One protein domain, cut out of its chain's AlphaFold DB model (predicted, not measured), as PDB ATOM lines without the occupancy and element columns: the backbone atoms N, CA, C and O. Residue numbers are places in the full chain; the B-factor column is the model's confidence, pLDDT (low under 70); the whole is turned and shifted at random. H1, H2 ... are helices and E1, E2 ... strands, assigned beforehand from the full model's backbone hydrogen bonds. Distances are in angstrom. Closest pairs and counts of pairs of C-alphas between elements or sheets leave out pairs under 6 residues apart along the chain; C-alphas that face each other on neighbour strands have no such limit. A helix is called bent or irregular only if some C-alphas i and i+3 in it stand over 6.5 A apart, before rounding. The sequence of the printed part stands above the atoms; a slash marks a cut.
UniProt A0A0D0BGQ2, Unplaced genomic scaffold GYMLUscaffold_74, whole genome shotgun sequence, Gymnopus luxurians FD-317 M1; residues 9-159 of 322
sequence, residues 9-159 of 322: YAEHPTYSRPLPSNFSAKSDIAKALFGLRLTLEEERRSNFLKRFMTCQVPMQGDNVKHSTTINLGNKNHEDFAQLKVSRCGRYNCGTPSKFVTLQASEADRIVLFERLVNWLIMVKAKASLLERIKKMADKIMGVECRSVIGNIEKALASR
ATOM      1  N   TYR A   9      31.039 -28.298  23.322       94.31
ATOM      2  CA  TYR A   9      30.989 -29.685  22.862       94.31
ATOM      3  C   TYR A   9      31.309 -30.695  23.969       94.31
ATOM      4  O   TYR A   9      30.787 -31.803  23.943       94.31
ATOM      5  N   ALA A  10      32.170 -30.341  24.925       93.19
ATOM      6  CA  ALA A  10      32.534 -31.251  26.009       93.19
ATOM      7  C   ALA A  10      31.349 -31.492  26.958       93.19
ATOM      8  O   ALA A  10      31.148 -32.611  27.413       93.19
ATOM      9  N   GLU A  11      30.551 -30.452  27.207       93.75
ATOM     10  CA  GLU A  11      29.343 -30.523  28.040       93.75
ATOM     11  C   GLU A  11      28.171 -31.188  27.307       93.75
ATOM     12  O   GLU A  11      27.372 -31.902  27.911       93.75
ATOM     13  N   HIS A  12      28.079 -30.977  25.992       96.00
ATOM     14  CA  HIS A  12      26.980 -31.468  25.168       96.00
ATOM     15  C   HIS A  12      27.499 -32.121  23.877       96.00
ATOM     16  O   HIS A  12      27.365 -31.536  22.796       96.00
ATOM     17  N   PRO A  13      28.100 -33.321  23.943       96.94
ATOM     18  CA  PRO A  13      28.606 -34.001  22.757       96.94
ATOM     19  C   PRO A  13      27.456 -34.442  21.842       96.94
ATOM     20  O   PRO A  13      26.414 -34.903  22.299       96.94
ATOM     21  N   THR A  14      27.653 -34.330  20.527       97.75
ATOM     22  CA  THR A  14      26.674 -34.784  19.516       97.75
ATOM     23  C   THR A  14      26.921 -36.207  19.021       97.75
ATOM     24  O   THR A  14      26.157 -36.715  18.200       97.75
ATOM     25  N   TYR A  15      27.985 -36.844  19.507       97.38
ATOM     26  CA  TYR A  15      28.385 -38.205  19.185       97.38
ATOM     27  C   TYR A  15      28.687 -38.952  20.480       97.38
ATOM     28  O   TYR A  15      29.350 -38.410  21.364       97.38
ATOM     29  N   SER A  16      28.193 -40.184  20.601       94.50
ATOM     30  CA  SER A  16      28.268 -40.955  21.850       94.50
ATOM     31  C   SER A  16      29.690 -41.422  22.179       94.50
ATOM     32  O   SER A  16      30.003 -41.717  23.331       94.50
ATOM     33  N   ARG A  17      30.568 -41.483  21.173       94.69
ATOM     34  CA  ARG A  17      31.961 -41.920  21.298       94.69
ATOM     35  C   ARG A  17      32.926 -40.732  21.214       94.69
ATOM     36  O   ARG A  17      32.574 -39.679  20.679       94.69
ATOM     37  N   PRO A  18      34.180 -40.894  21.673       94.06
ATOM     38  CA  PRO A  18      35.218 -39.902  21.431       94.06
ATOM     39  C   PRO A  18      35.356 -39.610  19.934       94.06
ATOM     40  O   PRO A  18      35.359 -40.528  19.106       94.06
ATOM     41  N   LEU A  19      35.491 -38.327  19.586       95.31
ATOM     42  CA  LEU A  19      35.756 -37.950  18.202       95.31
ATOM     43  C   LEU A  19      37.082 -38.578  17.735       95.31
ATOM     44  O   LEU A  19      38.044 -38.624  18.509       95.31
ATOM     45  N   PRO A  20      37.161 -39.048  16.478       93.94
ATOM     46  CA  PRO A  20      38.399 -39.547  15.896       93.94
ATOM     47  C   PRO A  20      39.569 -38.570  16.094       93.94
ATOM     48  O   PRO A  20      39.461 -37.391  15.764       93.94
ATOM     49  N   SER A  21      40.707 -39.065  16.592       93.25
ATOM     50  CA  SER A  21      41.904 -38.254  16.883       93.25
ATOM     51  C   SER A  21      42.503 -37.560  15.657       93.25
ATOM     52  O   SER A  21      43.238 -36.586  15.779       93.25
ATOM     53  N   ASN A  22      42.170 -38.041  14.461       92.56
ATOM     54  CA  ASN A  22      42.549 -37.445  13.189       92.56
ATOM     55  C   ASN A  22      41.687 -36.229  12.800       92.56
ATOM     56  O   ASN A  22      41.959 -35.597  11.781       92.56
ATOM     57  N   PHE A  23      40.657 -35.886  13.575       95.31
ATOM     58  CA  PHE A  23      39.861 -34.684  13.363       95.31
ATOM     59  C   PHE A  23      40.532 -33.464  14.007       95.31
ATOM     60  O   PHE A  23      40.699 -33.396  15.221       95.31
ATOM     61  N   SER A  24      40.913 -32.479  13.192       86.94
ATOM     62  CA  SER A  24      41.799 -31.380  13.614       86.94
ATOM     63  C   SER A  24      41.080 -30.089  14.037       86.94
ATOM     64  O   SER A  24      41.724 -29.060  14.255       86.94
ATOM     65  N   ALA A  25      39.749 -30.096  14.169       88.56
ATOM     66  CA  ALA A  25      39.014 -28.859  14.420       88.56
ATOM     67  C   ALA A  25      39.060 -28.409  15.890       88.56
ATOM     68  O   ALA A  25      38.693 -29.134  16.816       88.56
ATOM     69  N   LYS A  26      39.427 -27.136  16.087       88.38
ATOM     70  CA  LYS A  26      39.426 -26.477  17.403       88.38
ATOM     71  C   LYS A  26      38.044 -25.958  17.815       88.38
ATOM     72  O   LYS A  26      37.779 -25.821  19.003       88.38
ATOM     73  N   SER A  27      37.175 -25.650  16.849       94.56
ATOM     74  CA  SER A  27      35.854 -25.062  17.108       94.56
ATOM     75  C   SER A  27      34.854 -26.108  17.597       94.56
ATOM     76  O   SER A  27      34.662 -27.128  16.938       94.56
ATOM     77  N   ASP A  28      34.146 -25.811  18.688       95.62
ATOM     78  CA  ASP A  28      33.078 -26.677  19.206       95.62
ATOM     79  C   ASP A  28      31.935 -26.873  18.211       95.62
ATOM     80  O   ASP A  28      31.347 -27.943  18.164       95.62
ATOM     81  N   ILE A  29      31.663 -25.886  17.354       96.12
ATOM     82  CA  ILE A  29      30.635 -26.000  16.309       96.12
ATOM     83  C   ILE A  29      31.071 -27.020  15.254       96.12
ATOM     84  O   ILE A  29      30.272 -27.835  14.805       96.12
ATOM     85  N   ALA A  30      32.351 -26.999  14.869       96.81
ATOM     86  CA  ALA A  30      32.896 -27.973  13.930       96.81
ATOM     87  C   ALA A  30      32.916 -29.381  14.539       96.81
ATOM     88  O   ALA A  30      32.568 -30.336  13.852       96.81
ATOM     89  N   LYS A  31      33.250 -29.509  15.831       97.44
ATOM     90  CA  LYS A  31      33.135 -30.774  16.575       97.44
ATOM     91  C   LYS A  31      31.692 -31.270  16.630       97.44
ATOM     92  O   LYS A  31      31.457 -32.431  16.328       97.44
ATOM     93  N   ALA A  32      30.739 -30.390  16.932       97.94
ATOM     94  CA  ALA A  32      29.319 -30.713  16.971       97.94
ATOM     95  C   ALA A  32      28.811 -31.199  15.611       97.94
ATOM     96  O   ALA A  32      28.186 -32.253  15.532       97.94
ATOM     97  N   LEU A  33      29.133 -30.488  14.527       98.25
ATOM     98  CA  LEU A  33      28.736 -30.898  13.180       98.25
ATOM     99  C   LEU A  33      29.393 -32.221  12.767       98.25
ATOM    100  O   LEU A  33      28.735 -33.082  12.188       98.25
ATOM    101  N   PHE A  34      30.676 -32.406  13.085       98.12
ATOM    102  CA  PHE A  34      31.370 -33.656  12.792       98.12
ATOM    103  C   PHE A  34      30.786 -34.828  13.583       98.12
ATOM    104  O   PHE A  34      30.542 -35.886  13.011       98.12
ATOM    105  N   GLY A  35      30.482 -34.623  14.865       98.00
ATOM    106  CA  GLY A  35      29.807 -35.612  15.692       98.00
ATOM    107  C   GLY A  35      28.426 -35.979  15.147       98.00
ATOM    108  O   GLY A  35      28.139 -37.157  14.991       98.00
ATOM    109  N   LEU A  36      27.620 -34.997  14.724       98.38
ATOM    110  CA  LEU A  36      26.327 -35.252  14.075       98.38
ATOM    111  C   LEU A  36      26.475 -36.062  12.783       98.38
ATOM    112  O   LEU A  36      25.674 -36.958  12.525       98.38
ATOM    113  N   ARG A  37      27.510 -35.775  11.985       97.69
ATOM    114  CA  ARG A  37      27.818 -36.520  10.759       97.69
ATOM    115  C   ARG A  37      28.171 -37.980  11.057       97.69
ATOM    116  O   ARG A  37      27.748 -38.854  10.308       97.69
ATOM    117  N   LEU A  38      28.905 -38.244  12.139       97.56
ATOM    118  CA  LEU A  38      29.213 -39.603  12.595       97.56
ATOM    119  C   LEU A  38      27.975 -40.317  13.150       97.56
ATOM    120  O   LEU A  38      27.742 -41.469  12.803       97.56
ATOM    121  N   THR A  39      27.152 -39.633  13.945       97.88
ATOM    122  CA  THR A  39      25.896 -40.187  14.478       97.88
ATOM    123  C   THR A  39      24.946 -40.596  13.351       97.88
ATOM    124  O   THR A  39      24.404 -41.695  13.380       97.88
ATOM    125  N   LEU A  40      24.799 -39.766  12.311       97.12
ATOM    126  CA  LEU A  40      23.965 -40.090  11.147       97.12
ATOM    127  C   LEU A  40      24.465 -41.336  10.390       97.12
ATOM    128  O   LEU A  40      23.672 -42.129   9.889       97.12
ATOM    129  N   GLU A  41      25.782 -41.517  10.310       96.56
ATOM    130  CA  GLU A  41      26.399 -42.698   9.701       96.56
ATOM    131  C   GLU A  41      26.156 -43.968  10.538       96.56
ATOM    132  O   GLU A  41      25.838 -45.024   9.982       96.56
ATOM    133  N   GLU A  42      26.255 -43.865  11.869       95.75
ATOM    134  CA  GLU A  42      25.949 -44.966  12.791       95.75
ATOM    135  C   GLU A  42      24.467 -45.358  12.750       95.75
ATOM    136  O   GLU A  42      24.157 -46.550  12.708       95.75
ATOM    137  N   GLU A  43      23.551 -44.387  12.677       96.56
ATOM    138  CA  GLU A  43      22.109 -44.626  12.501       96.56
ATOM    139  C   GLU A  43      21.817 -45.422  11.220       96.56
ATOM    140  O   GLU A  43      20.959 -46.306  11.211       96.56
ATOM    141  N   ARG A  44      22.580 -45.165  10.151       96.19
ATOM    142  CA  ARG A  44      22.507 -45.900   8.878       96.19
ATOM    143  C   ARG A  44      23.237 -47.240   8.897       96.19
ATOM    144  O   ARG A  44      23.221 -47.944   7.889       96.19
ATOM    145  N   ARG A  45      23.889 -47.597  10.009       95.88
ATOM    146  CA  ARG A  45      24.737 -48.794  10.156       95.88
ATOM    147  C   ARG A  45      25.821 -48.890   9.077       95.88
ATOM    148  O   ARG A  45      26.229 -49.984   8.686       95.88
ATOM    149  N   SER A  46      26.289 -47.744   8.590       94.62
ATOM    150  CA  SER A  46      27.317 -47.667   7.561       94.62
ATOM    151  C   SER A  46      28.699 -47.490   8.193       94.62
ATOM    152  O   SER A  46      28.858 -46.947   9.283       94.62
ATOM    153  N   ASN A  47      29.727 -47.989   7.507       92.50
ATOM    154  CA  ASN A  47      31.135 -47.798   7.879       92.50
ATOM    155  C   ASN A  47      31.887 -46.948   6.846       92.50
ATOM    156  O   ASN A  47      33.119 -46.905   6.842       92.50
ATOM    157  N   PHE A  48      31.160 -46.299   5.941       93.69
ATOM    158  CA  PHE A  48      31.711 -45.564   4.817       93.69
ATOM    159  C   PHE A  48      32.573 -44.389   5.281       93.69
ATOM    160  O   PHE A  48      33.719 -44.284   4.850       93.69
ATOM    161  N   LEU A  49      32.104 -43.573   6.232       93.62
ATOM    162  CA  LEU A  49      32.914 -42.466   6.767       93.62
ATOM    163  C   LEU A  49      34.196 -42.952   7.440       93.62
ATOM    164  O   LEU A  49      35.265 -42.376   7.242       93.62
ATOM    165  N   LYS A  50      34.099 -44.030   8.224       92.12
ATOM    166  CA  LYS A  50      35.257 -44.627   8.893       92.12
ATOM    167  C   LYS A  50      36.300 -45.062   7.861       92.12
ATOM    168  O   LYS A  50      37.454 -44.669   7.992       92.12
ATOM    169  N   ARG A  51      35.875 -45.780   6.813       90.56
ATOM    170  CA  ARG A  51      36.733 -46.217   5.696       90.56
ATOM    171  C   ARG A  51      37.299 -45.050   4.886       90.56
ATOM    172  O   ARG A  51      38.428 -45.118   4.412       90.56
ATOM    173  N   PHE A  52      36.532 -43.976   4.728       91.62
ATOM    174  CA  PHE A  52      36.960 -42.783   4.000       91.62
ATOM    175  C   PHE A  52      38.119 -42.055   4.701       91.62
ATOM    176  O   PHE A  52      38.980 -41.476   4.039       91.62
ATOM    177  N   MET A  53      38.156 -42.104   6.037       92.88
ATOM    178  CA  MET A  53      39.193 -41.468   6.856       92.88
ATOM    179  C   MET A  53      40.427 -42.347   7.104       92.88
ATOM    180  O   MET A  53      41.445 -41.835   7.571       92.88
ATOM    181  N   THR A  54      40.358 -43.652   6.845       91.31
ATOM    182  CA  THR A  54      41.473 -44.588   7.056       91.31
ATOM    183  C   THR A  54      42.400 -44.657   5.848       91.31
ATOM    184  O   THR A  54      41.986 -44.476   4.703       91.31
ATOM    185  N   CYS A  55      43.671 -44.935   6.115       89.94
ATOM    186  CA  CYS A  55      44.673 -45.181   5.096       89.94
ATOM    187  C   CYS A  55      44.358 -46.464   4.328       89.94
ATOM    188  O   CYS A  55      43.986 -47.473   4.913       89.94
ATOM    189  N   GLN A  56      44.536 -46.422   3.010       84.75
ATOM    190  CA  GLN A  56      44.319 -47.559   2.112       84.75
ATOM    191  C   GLN A  56      45.622 -48.284   1.752       84.75
ATOM    192  O   GLN A  56      45.628 -49.153   0.887       84.75
ATOM    193  N   VAL A  57      46.753 -47.904   2.359       84.06
ATOM    194  CA  VAL A  57      48.034 -48.582   2.129       84.06
ATOM    195  C   VAL A  57      48.027 -49.915   2.885       84.06
ATOM    196  O   VAL A  57      48.001 -49.880   4.117       84.06
ATOM    197  N   PRO A  58      48.143 -51.075   2.204       77.12
ATOM    198  CA  PRO A  58      48.049 -52.388   2.854       77.12
ATOM    199  C   PRO A  58      49.053 -52.571   4.000       77.12
ATOM    200  O   PRO A  58      48.722 -53.112   5.047       77.12
ATOM    201  N   MET A  59      50.268 -52.041   3.827       75.44
ATOM    202  CA  MET A  59      51.359 -52.131   4.806       75.44
ATOM    203  C   MET A  59      51.179 -51.229   6.039       75.44
ATOM    204  O   MET A  59      51.843 -51.443   7.046       75.44
ATOM    205  N   GLN A  60      50.331 -50.198   5.975       71.94
ATOM    206  CA  GLN A  60      50.049 -49.327   7.128       71.94
ATOM    207  C   GLN A  60      48.836 -49.809   7.937       71.94
ATOM    208  O   GLN A  60      48.666 -49.396   9.086       71.94
ATOM    209  N   GLY A  61      48.030 -50.704   7.355       62.47
ATOM    210  CA  GLY A  61      46.825 -51.261   7.957       62.47
ATOM    211  C   GLY A  61      45.724 -50.229   8.230       62.47
ATOM    212  O   GLY A  61      45.889 -49.022   8.034       62.47
ATOM    213  N   ASP A  62      44.608 -50.716   8.772       66.81
ATOM    214  CA  ASP A  62      43.424 -49.917   9.140       66.81
ATOM    215  C   ASP A  62      43.671 -48.927  10.299       66.81
ATOM    216  O   ASP A  62      42.792 -48.151  10.686       66.81
ATOM    217  N   ASN A  63      44.876 -48.946  10.874       76.38
ATOM    218  CA  ASN A  63      45.235 -48.184  12.066       76.38
ATOM    219  C   ASN A  63      45.638 -46.739  11.755       76.38
ATOM    220  O   ASN A  63      45.508 -45.862  12.612       76.38
ATOM    221  N   VAL A  64      46.111 -46.461  10.537       84.62
ATOM    222  CA  VAL A  64      46.513 -45.106  10.156       84.62
ATOM    223  C   VAL A  64      45.287 -44.322   9.702       84.62
ATOM    224  O   VAL A  64      44.674 -44.631   8.685       84.62
ATOM    225  N   LYS A  65      44.942 -43.271  10.447       88.31
ATOM    226  CA  LYS A  65      43.850 -42.351  10.104       88.31
ATOM    227  C   LYS A  65      44.400 -41.038   9.561       88.31
ATOM    228  O   LYS A  65      45.362 -40.485  10.088       88.31
ATOM    229  N   HIS A  66      43.767 -40.522   8.520       92.00
ATOM    230  CA  HIS A  66      44.166 -39.293   7.850       92.00
ATOM    231  C   HIS A  66      43.535 -38.057   8.465       92.00
ATOM    232  O   HIS A  66      42.371 -38.079   8.867       92.00
ATOM    233  N   SER A  67      44.291 -36.956   8.484       94.56
ATOM    234  CA  SER A  67      43.792 -35.678   8.993       94.56
ATOM    235  C   SER A  67      42.502 -35.297   8.270       94.56
ATOM    236  O   SER A  67      42.460 -35.267   7.038       94.56
ATOM    237  N   THR A  68      41.447 -35.073   9.047       96.56
ATOM    238  CA  THR A  68      40.088 -34.833   8.565       96.56
ATOM    239  C   THR A  68      39.592 -33.490   9.078       96.56
ATOM    240  O   THR A  68      39.757 -33.153  10.253       96.56
ATOM    241  N   THR A  69      38.960 -32.728   8.197       96.75
ATOM    242  CA  THR A  69      38.260 -31.486   8.527       96.75
ATOM    243  C   THR A  69      36.833 -31.539   8.002       96.75
ATOM    244  O   THR A  69      36.517 -32.315   7.099       96.75
ATOM    245  N   ILE A  70      35.963 -30.715   8.584       97.62
ATOM    246  CA  ILE A  70      34.574 -30.559   8.153       97.62
ATOM    247  C   ILE A  70      34.304 -29.098   7.819       97.62
ATOM    248  O   ILE A  70      34.769 -28.194   8.519       97.62
ATOM    249  N   ASN A  71      33.561 -28.860   6.746       96.69
ATOM    250  CA  ASN A  71      33.190 -27.522   6.327       96.69
ATOM    251  C   ASN A  71      31.846 -27.112   6.953       96.69
ATOM    252  O   ASN A  71      30.860 -27.845   6.914       96.69
ATOM    253  N   LEU A  72      31.828 -25.919   7.549       95.62
ATOM    254  CA  LEU A  72      30.645 -25.334   8.182       95.62
ATOM    255  C   LEU A  72      29.719 -24.623   7.191       95.62
ATOM    256  O   LEU A  72      28.700 -24.108   7.622       95.62
ATOM    257  N   GLY A  73      30.075 -24.532   5.906       94.19
ATOM    258  CA  GLY A  73      29.265 -23.875   4.878       94.19
ATOM    259  C   GLY A  73      29.326 -22.340   4.885       94.19
ATOM    260  O   GLY A  73      28.496 -21.688   4.261       94.19
ATOM    261  N   ASN A  74      30.295 -21.741   5.591       91.44
ATOM    262  CA  ASN A  74      30.382 -20.279   5.748       91.44
ATOM    263  C   ASN A  74      30.677 -19.539   4.428       91.44
ATOM    264  O   ASN A  74      30.223 -18.413   4.252       91.44
ATOM    265  N   LYS A  75      31.491 -20.140   3.545       91.56
ATOM    266  CA  LYS A  75      31.847 -19.568   2.231       91.56
ATOM    267  C   LYS A  75      30.842 -20.010   1.166       91.56
ATOM    268  O   LYS A  75      30.187 -19.173   0.559       91.56
ATOM    269  N   ASN A  76      30.683 -21.326   1.022       92.62
ATOM    270  CA  ASN A  76      29.729 -21.960   0.120       92.62
ATOM    271  C   ASN A  76      28.802 -22.852   0.941       92.62
ATOM    272  O   ASN A  76      29.273 -23.739   1.650       92.62
ATOM    273  N   HIS A  77      27.497 -22.623   0.837       91.69
ATOM    274  CA  HIS A  77      26.482 -23.376   1.574       91.69
ATOM    275  C   HIS A  77      26.361 -24.823   1.076       91.69
ATOM    276  O   HIS A  77      26.088 -25.720   1.867       91.69
ATOM    277  N   GLU A  78      26.645 -25.068  -0.204       93.06
ATOM    278  CA  GLU A  78      26.672 -26.412  -0.791       93.06
ATOM    279  C   GLU A  78      27.740 -27.313  -0.160       93.06
ATOM    280  O   GLU A  78      27.544 -28.522  -0.053       93.06
ATOM    281  N   ASP A  79      28.837 -26.726   0.327       95.88
ATOM    282  CA  ASP A  79      29.894 -27.458   1.025       95.88
ATOM    283  C   ASP A  79      29.550 -27.711   2.509       95.88
ATOM    284  O   ASP A  79      30.402 -28.173   3.270       95.88
ATOM    285  N   PHE A  80      28.343 -27.385   2.982       97.00
ATOM    286  CA  PHE A  80      27.950 -27.669   4.361       97.00
ATOM    287  C   PHE A  80      28.082 -29.168   4.672       97.00
ATOM    288  O   PHE A  80      27.604 -30.019   3.925       97.00
ATOM    289  N   ALA A  81      28.749 -29.487   5.784       97.19
ATOM    290  CA  ALA A  81      29.080 -30.847   6.211       97.19
ATOM    291  C   ALA A  81      29.982 -31.647   5.245       97.19
ATOM    292  O   ALA A  81      30.175 -32.848   5.446       97.19
ATOM    293  N   GLN A  82      30.597 -30.998   4.248       97.50
ATOM    294  CA  GLN A  82      31.626 -31.611   3.408       97.50
ATOM    295  C   GLN A  82      32.834 -31.996   4.267       97.50
ATOM    296  O   GLN A  82      33.387 -31.164   4.996       97.50
ATOM    297  N   LEU A  83      33.281 -33.244   4.142       96.94
ATOM    298  CA  LEU A  83      34.513 -33.712   4.769       96.94
ATOM    299  C   LEU A  83      35.680 -33.557   3.806       96.94
ATOM    300  O   LEU A  83      35.573 -33.907   2.632       96.94
ATOM    301  N   LYS A  84      36.817 -33.081   4.308       95.75
ATOM    302  CA  LYS A  84      38.084 -33.086   3.572       95.75
ATOM    303  C   LYS A  84      39.085 -33.946   4.316       95.75
ATOM    304  O   LYS A  84      39.306 -33.748   5.509       95.75
ATOM    305  N   VAL A  85      39.695 -34.884   3.605       95.06
ATOM    306  CA  VAL A  85      40.685 -35.813   4.150       95.06
ATOM    307  C   VAL A  85      42.013 -35.605   3.432       95.06
ATOM    308  O   VAL A  85      42.083 -35.639   2.203       95.06
ATOM    309  N   SER A  86      43.074 -35.387   4.210       93.69
ATOM    310  CA  SER A  86      44.452 -35.282   3.726       93.69
ATOM    311  C   SER A  86      45.115 -36.655   3.769       93.69
ATOM    312  O   SER A  86      45.575 -37.107   4.822       93.69
ATOM    313  N   ARG A  87      45.124 -37.341   2.626       89.75
ATOM    314  CA  ARG A  87      45.705 -38.674   2.479       89.75
ATOM    315  C   ARG A  87      47.235 -38.629   2.482       89.75
ATOM    316  O   ARG A  87      47.856 -37.593   2.239       89.75
ATOM    317  N   CYS A  88      47.864 -39.773   2.752       88.25
ATOM    318  CA  CYS A  88      49.324 -39.864   2.853       88.25
ATOM    319  C   CYS A  88      50.051 -39.709   1.506       88.25
ATOM    320  O   CYS A  88      51.252 -39.447   1.514       88.25
ATOM    321  N   GLY A  89      49.354 -39.844   0.371       84.31
ATOM    322  CA  GLY A  89      49.959 -39.700  -0.957       84.31
ATOM    323  C   GLY A  89      50.755 -40.926  -1.412       84.31
ATOM    324  O   GLY A  89      51.538 -40.817  -2.345       84.31
ATOM    325  N   ARG A  90      50.603 -42.075  -0.740       82.44
ATOM    326  CA  ARG A  90      51.327 -43.315  -1.059       82.44
ATOM    327  C   ARG A  90      50.391 -44.344  -1.684       82.44
ATOM    328  O   ARG A  90      49.284 -44.537  -1.180       82.44
ATOM    329  N   TYR A  91      50.873 -45.061  -2.701       83.56
ATOM    330  CA  TYR A  91      50.120 -46.102  -3.412       83.56
ATOM    331  C   TYR A  91      48.722 -45.604  -3.839       83.56
ATOM    332  O   TYR A  91      48.565 -44.494  -4.348       83.56
ATOM    333  N   ASN A  92      47.689 -46.399  -3.563       78.50
ATOM    334  CA  ASN A  92      46.293 -46.057  -3.822       78.50
ATOM    335  C   ASN A  92      45.765 -44.984  -2.850       78.50
ATOM    336  O   ASN A  92      44.764 -44.323  -3.117       78.50
ATOM    337  N   CYS A  93      46.457 -44.732  -1.736       81.50
ATOM    338  CA  CYS A  93      46.011 -43.836  -0.678       81.50
ATOM    339  C   CYS A  93      46.365 -42.360  -0.936       81.50
ATOM    340  O   CYS A  93      46.934 -41.657  -0.099       81.50
ATOM    341  N   GLY A  94      46.019 -41.871  -2.118       71.88
ATOM    342  CA  GLY A  94      46.354 -40.518  -2.567       71.88
ATOM    343  C   GLY A  94      46.370 -40.351  -4.080       71.88
ATOM    344  O   GLY A  94      46.636 -39.254  -4.556       71.88
ATOM    345  N   THR A  95      46.070 -41.420  -4.818       74.31
ATOM    346  CA  THR A  95      45.874 -41.386  -6.265       74.31
ATOM    347  C   THR A  95      44.365 -41.326  -6.542       74.31
ATOM    348  O   THR A  95      43.624 -42.113  -5.949       74.31
ATOM    349  N   PRO A  96      43.868 -40.389  -7.371       75.12
ATOM    350  CA  PRO A  96      44.618 -39.355  -8.089       75.12
ATOM    351  C   PRO A  96      44.947 -38.106  -7.249       75.12
ATOM    352  O   PRO A  96      45.738 -37.280  -7.695       75.12
ATOM    353  N   SER A  97      44.360 -37.924  -6.058       81.00
ATOM    354  CA  SER A  97      44.576 -36.715  -5.252       81.00
ATOM    355  C   SER A  97      44.954 -36.983  -3.792       81.00
ATOM    356  O   SER A  97      44.377 -37.819  -3.090       81.00
ATOM    357  N   LYS A  98      45.907 -36.183  -3.296       85.19
ATOM    358  CA  LYS A  98      46.301 -36.149  -1.878       85.19
ATOM    359  C   LYS A  98      45.169 -35.648  -0.980       85.19
ATOM    360  O   LYS A  98      45.042 -36.085   0.157       85.19
ATOM    361  N   PHE A  99      44.349 -34.738  -1.490       90.12
ATOM    362  CA  PHE A  99      43.195 -34.200  -0.782       90.12
ATOM    363  C   PHE A  99      41.935 -34.718  -1.442       90.12
ATOM    364  O   PHE A  99      41.715 -34.482  -2.631       90.12
ATOM    365  N   VAL A 100      41.117 -35.419  -0.668       92.88
ATOM    366  CA  VAL A 100      39.855 -35.970  -1.153       92.88
ATOM    367  C   VAL A 100      38.731 -35.347  -0.359       92.88
ATOM    368  O   VAL A 100      38.814 -35.216   0.866       92.88
ATOM    369  N   THR A 101      37.696 -34.931  -1.070       94.94
ATOM    370  CA  THR A 101      36.491 -34.377  -0.475       94.94
ATOM    371  C   THR A 101      35.375 -35.402  -0.562       94.94
ATOM    372  O   THR A 101      35.241 -36.123  -1.547       94.94
ATOM    373  N   LEU A 102      34.585 -35.484   0.499       95.69
ATOM    374  CA  LEU A 102      33.337 -36.219   0.506       95.69
ATOM    375  C   LEU A 102      32.215 -35.216   0.722       95.69
ATOM    376  O   LEU A 102      32.127 -34.594   1.785       95.69
ATOM    377  N   GLN A 103      31.382 -35.066  -0.302       96.44
ATOM    378  CA  GLN A 103      30.196 -34.231  -0.224       96.44
ATOM    379  C   GLN A 103      29.112 -34.920   0.604       96.44
ATOM    380  O   GLN A 103      28.911 -36.132   0.510       96.44
ATOM    381  N   ALA A 104      28.413 -34.133   1.416       95.50
ATOM    382  CA  ALA A 104      27.155 -34.564   2.001       95.50
ATOM    383  C   ALA A 104      26.072 -34.521   0.914       95.50
ATOM    384  O   ALA A 104      26.034 -33.578   0.120       95.50
ATOM    385  N   SER A 105      25.199 -35.531   0.871       94.88
ATOM    386  CA  SER A 105      24.018 -35.472   0.006       94.88
ATOM    387  C   SER A 105      23.122 -34.308   0.434       94.88
ATOM    388  O   SER A 105      23.180 -33.856   1.578       94.88
ATOM    389  N   GLU A 106      22.269 -33.824  -0.465       93.94
ATOM    390  CA  GLU A 106      21.350 -32.733  -0.143       93.94
ATOM    391  C   GLU A 106      20.453 -33.065   1.056       93.94
ATOM    392  O   GLU A 106      20.410 -32.299   2.017       93.94
ATOM    393  N   ALA A 107      19.859 -34.262   1.062       93.50
ATOM    394  CA  ALA A 107      19.067 -34.757   2.185       93.50
ATOM    395  C   ALA A 107      19.874 -34.797   3.497       93.50
ATOM    396  O   ALA A 107      19.381 -34.390   4.548       93.50
ATOM    397  N   ASP A 108      21.142 -35.226   3.450       95.31
ATOM    398  CA  ASP A 108      22.000 -35.218   4.635       95.31
ATOM    399  C   ASP A 108      22.285 -33.801   5.123       95.31
ATOM    400  O   ASP A 108      22.329 -33.578   6.330       95.31
ATOM    401  N   ARG A 109      22.516 -32.846   4.211       95.19
ATOM    402  CA  ARG A 109      22.789 -31.452   4.580       95.19
ATOM    403  C   ARG A 109      21.616 -30.867   5.350       95.19
ATOM    404  O   ARG A 109      21.851 -30.257   6.389       95.19
ATOM    405  N   ILE A 110      20.389 -31.108   4.894       94.19
ATOM    406  CA  ILE A 110      19.158 -30.657   5.557       94.19
ATOM    407  C   ILE A 110      19.067 -31.248   6.970       94.19
ATOM    408  O   ILE A 110      19.008 -30.500   7.948       94.19
ATOM    409  N   VAL A 111      19.163 -32.578   7.096       95.81
ATOM    410  CA  VAL A 111      19.067 -33.275   8.393       95.81
ATOM    411  C   VAL A 111      20.167 -32.827   9.358       95.81
ATOM    412  O   VAL A 111      19.914 -32.570  10.535       95.81
ATOM    413  N   LEU A 112      21.409 -32.714   8.884       97.06
ATOM    414  CA  LEU A 112      22.535 -32.283   9.714       97.06
ATOM    415  C   LEU A 112      22.409 -30.818  10.127       97.06
ATOM    416  O   LEU A 112      22.791 -30.475  11.245       97.06
ATOM    417  N   PHE A 113      21.877 -29.964   9.254       96.25
ATOM    418  CA  PHE A 113      21.668 -28.555   9.552       96.25
ATOM    419  C   PHE A 113      20.600 -28.373  10.629       96.25
ATOM    420  O   PHE A 113      20.850 -27.683  11.617       96.25
ATOM    421  N   GLU A 114      19.459 -29.049  10.501       95.62
ATOM    422  CA  GLU A 114      18.403 -29.036  11.515       95.62
ATOM    423  C   GLU A 114      18.925 -29.523  12.874       95.62
ATOM    424  O   GLU A 114      18.772 -28.841  13.893       95.62
ATOM    425  N   ARG A 115      19.624 -30.666  12.898       97.25
ATOM    426  CA  ARG A 115      20.221 -31.204  14.131       97.25
ATOM    427  C   ARG A 115      21.253 -30.250  14.736       97.25
ATOM    428  O   ARG A 115      21.296 -30.100  15.958       97.25
ATOM    429  N   LEU A 116      22.058 -29.577  13.910       97.31
ATOM    430  CA  LEU A 116      23.024 -28.583  14.377       97.31
ATOM    431  C   LEU A 116      22.320 -27.368  14.989       97.31
ATOM    432  O   LEU A 116      22.740 -26.897  16.043       97.31
ATOM    433  N   VAL A 117      21.251 -26.868  14.367       96.00
ATOM    434  CA  VAL A 117      20.452 -25.757  14.907       96.00
ATOM    435  C   VAL A 117      19.855 -26.129  16.260       96.00
ATOM    436  O   VAL A 117      20.007 -25.371  17.217       96.00
ATOM    437  N   ASN A 118      19.249 -27.311  16.370       96.31
ATOM    438  CA  ASN A 118      18.678 -27.796  17.626       96.31
ATOM    439  C   ASN A 118      19.744 -27.892  18.724       96.31
ATOM    440  O   ASN A 118      19.527 -27.422  19.842       96.31
ATOM    441  N   TRP A 119      20.929 -28.409  18.389       97.25
ATOM    442  CA  TRP A 119      22.063 -28.432  19.308       97.25
ATOM    443  C   TRP A 119      22.490 -27.019  19.739       97.25
ATOM    444  O   TRP A 119      22.652 -26.765  20.929       97.25
ATOM    445  N   LEU A 120      22.602 -26.066  18.805       95.94
ATOM    446  CA  LEU A 120      22.972 -24.675  19.106       95.94
ATOM    447  C   LEU A 120      21.963 -23.968  20.021       95.94
ATOM    448  O   LEU A 120      22.358 -23.161  20.869       95.94
ATOM    449  N   ILE A 121      20.672 -24.255  19.850       95.00
ATOM    450  CA  ILE A 121      19.601 -23.744  20.710       95.00
ATOM    451  C   ILE A 121      19.722 -24.353  22.111       95.00
ATOM    452  O   ILE A 121      19.729 -23.607  23.091       95.00
ATOM    453  N   MET A 122      19.889 -25.676  22.201       94.56
ATOM    454  CA  MET A 122      20.043 -26.413  23.459       94.56
ATOM    455  C   MET A 122      21.220 -25.886  24.289       94.56
ATOM    456  O   MET A 122      21.045 -25.569  25.464       94.56
ATOM    457  N   VAL A 123      22.393 -25.695  23.673       94.56
ATOM    458  CA  VAL A 123      23.591 -25.165  24.355       94.56
ATOM    459  C   VAL A 123      23.561 -23.641  24.547       94.56
ATOM    460  O   VAL A 123      24.558 -23.036  24.940       94.56
ATOM    461  N   LYS A 124      22.433 -22.982  24.235       92.25
ATOM    462  CA  LYS A 124      22.231 -21.528  24.347       92.25
ATOM    463  C   LYS A 124      23.334 -20.711  23.659       92.25
ATOM    464  O   LYS A 124      23.712 -19.631  24.126       92.25
ATOM    465  N   ALA A 125      23.807 -21.171  22.497       91.69
ATOM    466  CA  ALA A 125      24.931 -20.575  21.771       91.69
ATOM    467  C   ALA A 125      24.733 -19.076  21.487       91.69
ATOM    468  O   ALA A 125      23.605 -18.609  21.421       91.69
ATOM    469  N   LYS A 126      25.795 -18.282  21.312       91.62
ATOM    470  CA  LYS A 126      25.689 -16.810  21.171       91.62
ATOM    471  C   LYS A 126      24.652 -16.379  20.117       91.62
ATOM    472  O   LYS A 126      24.604 -16.947  19.030       91.62
ATOM    473  N   ALA A 127      23.890 -15.318  20.399       91.06
ATOM    474  CA  ALA A 127      22.858 -14.811  19.485       91.06
ATOM    475  C   ALA A 127      23.410 -14.468  18.086       91.06
ATOM    476  O   ALA A 127      22.805 -14.825  17.083       91.06
ATOM    477  N   SER A 128      24.611 -13.881  18.007       91.69
ATOM    478  CA  SER A 128      25.274 -13.584  16.727       91.69
ATOM    479  C   SER A 128      25.577 -14.829  15.887       91.69
ATOM    480  O   SER A 128      25.572 -14.763  14.658       91.69
ATOM    481  N   LEU A 129      25.828 -15.971  16.532       91.56
ATOM    482  CA  LEU A 129      26.010 -17.240  15.840       91.56
ATOM    483  C   LEU A 129      24.679 -17.754  15.292       91.56
ATOM    484  O   LEU A 129      24.636 -18.163  14.137       91.56
ATOM    485  N   LEU A 130      23.613 -17.706  16.093       92.00
ATOM    486  CA  LEU A 130      22.274 -18.103  15.656       92.00
ATOM    487  C   LEU A 130      21.786 -17.245  14.481       92.00
ATOM    488  O   LEU A 130      21.282 -17.795  13.512       92.00
ATOM    489  N   GLU A 131      22.031 -15.934  14.505       91.88
ATOM    490  CA  GLU A 131      21.732 -15.036  13.379       91.88
ATOM    491  C   GLU A 131      22.530 -15.389  12.118       91.88
ATOM    492  O   GLU A 131      22.007 -15.371  11.003       91.88
ATOM    493  N   ARG A 132      23.809 -15.757  12.267       91.50
ATOM    494  CA  ARG A 132      24.617 -16.221  11.131       91.50
ATOM    495  C   ARG A 132      24.067 -17.523  10.549       91.50
ATOM    496  O   ARG A 132      23.976 -17.640   9.333       91.50
ATOM    497  N   ILE A 133      23.696 -18.474  11.403       92.38
ATOM    498  CA  ILE A 133      23.114 -19.755  10.990       92.38
ATOM    499  C   ILE A 133      21.748 -19.538  10.328       92.38
ATOM    500  O   ILE A 133      21.496 -20.109   9.275       92.38
ATOM    501  N   LYS A 134      20.914 -18.631  10.851       91.69
ATOM    502  CA  LYS A 134      19.639 -18.234  10.237       91.69
ATOM    503  C   LYS A 134      19.817 -17.795   8.780       91.69
ATOM    504  O   LYS A 134      19.114 -18.288   7.911       91.69
ATOM    505  N   LYS A 135      20.812 -16.948   8.490       90.75
ATOM    506  CA  LYS A 135      21.122 -16.497   7.115       90.75
ATOM    507  C   LYS A 135      21.575 -17.619   6.175       90.75
ATOM    508  O   LYS A 135      21.523 -17.456   4.959       90.75
ATOM    509  N   MET A 136      22.084 -18.720   6.722       90.56
ATOM    510  CA  MET A 136      22.487 -19.889   5.940       90.56
ATOM    511  C   MET A 136      21.325 -20.840   5.661       90.56
ATOM    512  O   MET A 136      21.383 -21.576   4.680       90.56
ATOM    513  N   ALA A 137      20.290 -20.819   6.502       90.00
ATOM    514  CA  ALA A 137      19.204 -21.784   6.475       90.00
ATOM    515  C   ALA A 137      18.470 -21.787   5.123       90.00
ATOM    516  O   ALA A 137      18.311 -22.851   4.529       90.00
ATOM    517  N   ASP A 138      18.149 -20.608   4.573       85.69
ATOM    518  CA  ASP A 138      17.449 -20.492   3.280       85.69
ATOM    519  C   ASP A 138      18.233 -21.132   2.132       85.69
ATOM    520  O   ASP A 138      17.657 -21.726   1.224       85.69
ATOM    521  N   LYS A 139      19.564 -21.049   2.193       88.81
ATOM    522  CA  LYS A 139      20.449 -21.575   1.152       88.81
ATOM    523  C   LYS A 139      20.681 -23.081   1.271       88.81
ATOM    524  O   LYS A 139      21.013 -23.716   0.282       88.81
ATOM    525  N   ILE A 140      20.562 -23.645   2.474       86.12
ATOM    526  CA  ILE A 140      20.814 -25.072   2.724       86.12
ATOM    527  C   ILE A 140      19.526 -25.893   2.629       86.12
ATOM    528  O   ILE A 140      19.566 -27.014   2.136       86.12
ATOM    529  N   MET A 141      18.405 -25.352   3.112       85.25
ATOM    530  CA  MET A 141      17.138 -26.079   3.246       85.25
ATOM    531  C   MET A 141      16.074 -25.677   2.220       85.25
ATOM    532  O   MET A 141      15.062 -26.367   2.096       85.25
ATOM    533  N   GLY A 142      16.243 -24.551   1.521       82.62
ATOM    534  CA  GLY A 142      15.250 -24.056   0.571       82.62
ATOM    535  C   GLY A 142      13.863 -23.910   1.210       82.62
ATOM    536  O   GLY A 142      13.674 -23.158   2.165       82.62
ATOM    537  N   VAL A 143      12.876 -24.650   0.697       74.75
ATOM    538  CA  VAL A 143      11.465 -24.552   1.118       74.75
ATOM    539  C   VAL A 143      11.230 -25.062   2.551       74.75
ATOM    540  O   VAL A 143      10.357 -24.541   3.250       74.75
ATOM    541  N   GLU A 144      12.032 -26.023   3.020       74.06
ATOM    542  CA  GLU A 144      11.899 -26.636   4.355       74.06
ATOM    543  C   GLU A 144      12.443 -25.748   5.490       74.06
ATOM    544  O   GLU A 144      12.255 -26.020   6.676       74.06
ATOM    545  N   CYS A 145      13.062 -24.623   5.133       83.56
ATOM    546  CA  CYS A 145      13.728 -23.708   6.048       83.56
ATOM    547  C   CYS A 145      12.793 -23.051   7.087       83.56
ATOM    548  O   CYS A 145      13.220 -22.709   8.194       83.56
ATOM    549  N   ARG A 146      11.498 -22.888   6.770       82.69
ATOM    550  CA  ARG A 146      10.549 -22.100   7.586       82.69
ATOM    551  C   ARG A 146      10.450 -22.566   9.040       82.69
ATOM    552  O   ARG A 146      10.432 -21.732   9.944       82.69
ATOM    553  N   SER A 147      10.413 -23.878   9.272       85.44
ATOM    554  CA  SER A 147      10.344 -24.442  10.629       85.44
ATOM    555  C   SER A 147      11.612 -24.128  11.430       85.44
ATOM    556  O   SER A 147      11.551 -23.636  12.559       85.44
ATOM    557  N   VAL A 148      12.776 -24.322  10.807       87.88
ATOM    558  CA  VAL A 148      14.086 -24.106  11.432       87.88
ATOM    559  C   VAL A 148      14.326 -22.628  11.727       87.88
ATOM    560  O   VAL A 148      14.761 -22.291  12.829       87.88
ATOM    561  N   ILE A 149      13.967 -21.731  10.805       89.69
ATOM    562  CA  ILE A 149      13.995 -20.283  11.046       89.69
ATOM    563  C   ILE A 149      13.110 -19.915  12.235       89.69
ATOM    564  O   ILE A 149      13.577 -19.217  13.136       89.69
ATOM    565  N   GLY A 150      11.872 -20.417  12.280       88.12
ATOM    566  CA  GLY A 150      10.955 -20.150  13.386       88.12
ATOM    567  C   GLY A 150      11.509 -20.612  14.738       88.12
ATOM    568  O   GLY A 150      11.370 -19.908  15.740       88.12
ATOM    569  N   ASN A 151      12.200 -21.754  14.782       90.25
ATOM    570  CA  ASN A 151      12.861 -22.241  15.996       90.25
ATOM    571  C   ASN A 151      14.018 -21.331  16.429       90.25
ATOM    572  O   ASN A 151      14.146 -21.021  17.616       90.25
ATOM    573  N   ILE A 152      14.826 -20.854  15.477       89.75
ATOM    574  CA  ILE A 152      15.907 -19.901  15.757       89.75
ATOM    575  C   ILE A 152      15.337 -18.579  16.286       89.75
ATOM    576  O   ILE A 152      15.833 -18.055  17.280       89.75
ATOM    577  N   GLU A 153      14.286 -18.050  15.663       91.50
ATOM    578  CA  GLU A 153      13.642 -16.801  16.078       91.50
ATOM    579  C   GLU A 153      13.053 -16.895  17.483       91.50
ATOM    580  O   GLU A 153      13.296 -16.012  18.306       91.50
ATOM    581  N   LYS A 154      12.363 -17.995  17.802       90.81
ATOM    582  CA  LYS A 154      11.877 -18.265  19.163       90.81
ATOM    583  C   LYS A 154      13.029 -18.303  20.169       90.81
ATOM    584  O   LYS A 154      12.936 -17.671  21.217       90.81
ATOM    585  N   ALA A 155      14.128 -18.980  19.832       89.25
ATOM    586  CA  ALA A 155      15.313 -19.075  20.687       89.25
ATOM    587  C   ALA A 155      16.081 -17.749  20.839       89.25
ATOM    588  O   ALA A 155      16.837 -17.573  21.798       89.25
ATOM    589  N   LEU A 156      15.938 -16.820  19.891       89.19
ATOM    590  CA  LEU A 156      16.462 -15.459  19.990       89.19
ATOM    591  C   LEU A 156      15.540 -14.572  20.833       89.19
ATOM    592  O   LEU A 156      16.029 -13.828  21.679       89.19
ATOM    593  N   ALA A 157      14.223 -14.686  20.648       88.19
ATOM    594  CA  ALA A 157      13.218 -13.929  21.390       88.19
ATOM    595  C   ALA A 157      13.167 -14.310  22.878       88.19
ATOM    596  O   ALA A 157      12.945 -13.447  23.721       88.19
ATOM    597  N   SER A 158      13.420 -15.579  23.210       86.44
ATOM    598  CA  SER A 158      13.441 -16.072  24.591       86.44
ATOM    599  C   SER A 158      14.692 -15.664  25.375       86.44
ATOM    600  O   SER A 158      14.826 -16.023  26.546       86.44
ATOM    601  N   ARG A 159      15.654 -14.971  24.752       82.12
ATOM    602  CA  ARG A 159      16.858 -14.514  25.452       82.12
ATOM    603  C   ARG A 159      16.557 -13.235  26.220       82.12
ATOM    604  O   ARG A 159      15.922 -12.341  25.662       82.12
TER     605      ARG A 159
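AT A GLANCE: This is residues 9 to 159 of the 322 residues of an uncharacterized protein of Gymnopus luxurians FD-317 M1 (UniProt A0A0D0BGQ2). A small three-stranded sheet makes one end of an elongated domain, and three helical rods side by side, H3 and the two arms of the folded-back helix H4, make the other end, with H1 in the middle between the two. H2 packs on the sheet, and the long links 54 to 66 and 87 to 98 lie at the sheet's end, away from the helical rods. The printed part has 151 residues with four named helices and three named strands, in the order H1 H2 E1 E2 E3 H3 H4, and is mostly helix. The sheet has the order E1 - E2 - E3, all antiparallel. The whole is compact, with a radius of gyration of the C-alphas of 16.5 A, and spans 56 by 30 by 27 A.

IN THESE COORDINATES: E1 is residues 67 to 70, E2 residues 83 to 86 and E3 residues 99 to 102. H1, residues 28 to 43, begins at C-alpha 28 at (33.078, -26.677, 19.206) and is 22.1 A long. H2 is residues 48 to 53. H3, residues 106 to 122, is 24.5 A long and begins at C-alpha 106 at (21.350, -32.733, -0.143). H4, residues 127 to 157, was assigned as one helix by its hydrogen bonds but is bent: C-alphas 140 and 143 are 9.5 A apart. Its arms are H4a, residues 127 to 140, 19.8 A, and H4b, residues 143 to 157, 23.0 A, ending at C-alpha 157 at (13.218, -13.929, 21.390). Both arms are irregular: C-alphas 135 and 138 are 6.6 A apart, and C-alphas 143 and 146 are 7.0 A apart.

HOW THE PARTS SIT: E1, E2 and E3 form a meander, each strand the antiparallel neighbour of the one before. N 69 and O 84 are within hydrogen-bond range at 2.9 A, as are N 102 and O 83 at 2.8 A. H1 is on the sheet but only grazes it with residues 30 to 37, and H2 only grazes it with residues 49 to 53. H1 touches H3 at a steep tilt of 54 degrees, closest at the C-alphas of Leu 33 and Leu 116, 6.3 A. H3 and H4a form a helical hairpin, closest at the C-alphas of Ile 110 and Ile 140, 6.5 A. H4a and H4b touch and run opposite ways at a shallow tilt of 7 degrees, closest at the C-alphas of Asp 138 and Cys 145, 5.6 A. Every O i to N i+4 pair is within hydrogen-bond range in H1, H2 and H3, against 8 of 10 in H4a and 9 of 11 in H4b.

THE WHOLE: The C-alphas farthest apart, those of Met 59 and Ala 157, are 56.5 A apart. The printed part has no cut. The links H2 to E1, E1 to E2 and E2 to E3 are long. The mean pLDDT of the printed part is 91.0, with residues 61 to 62 under 70.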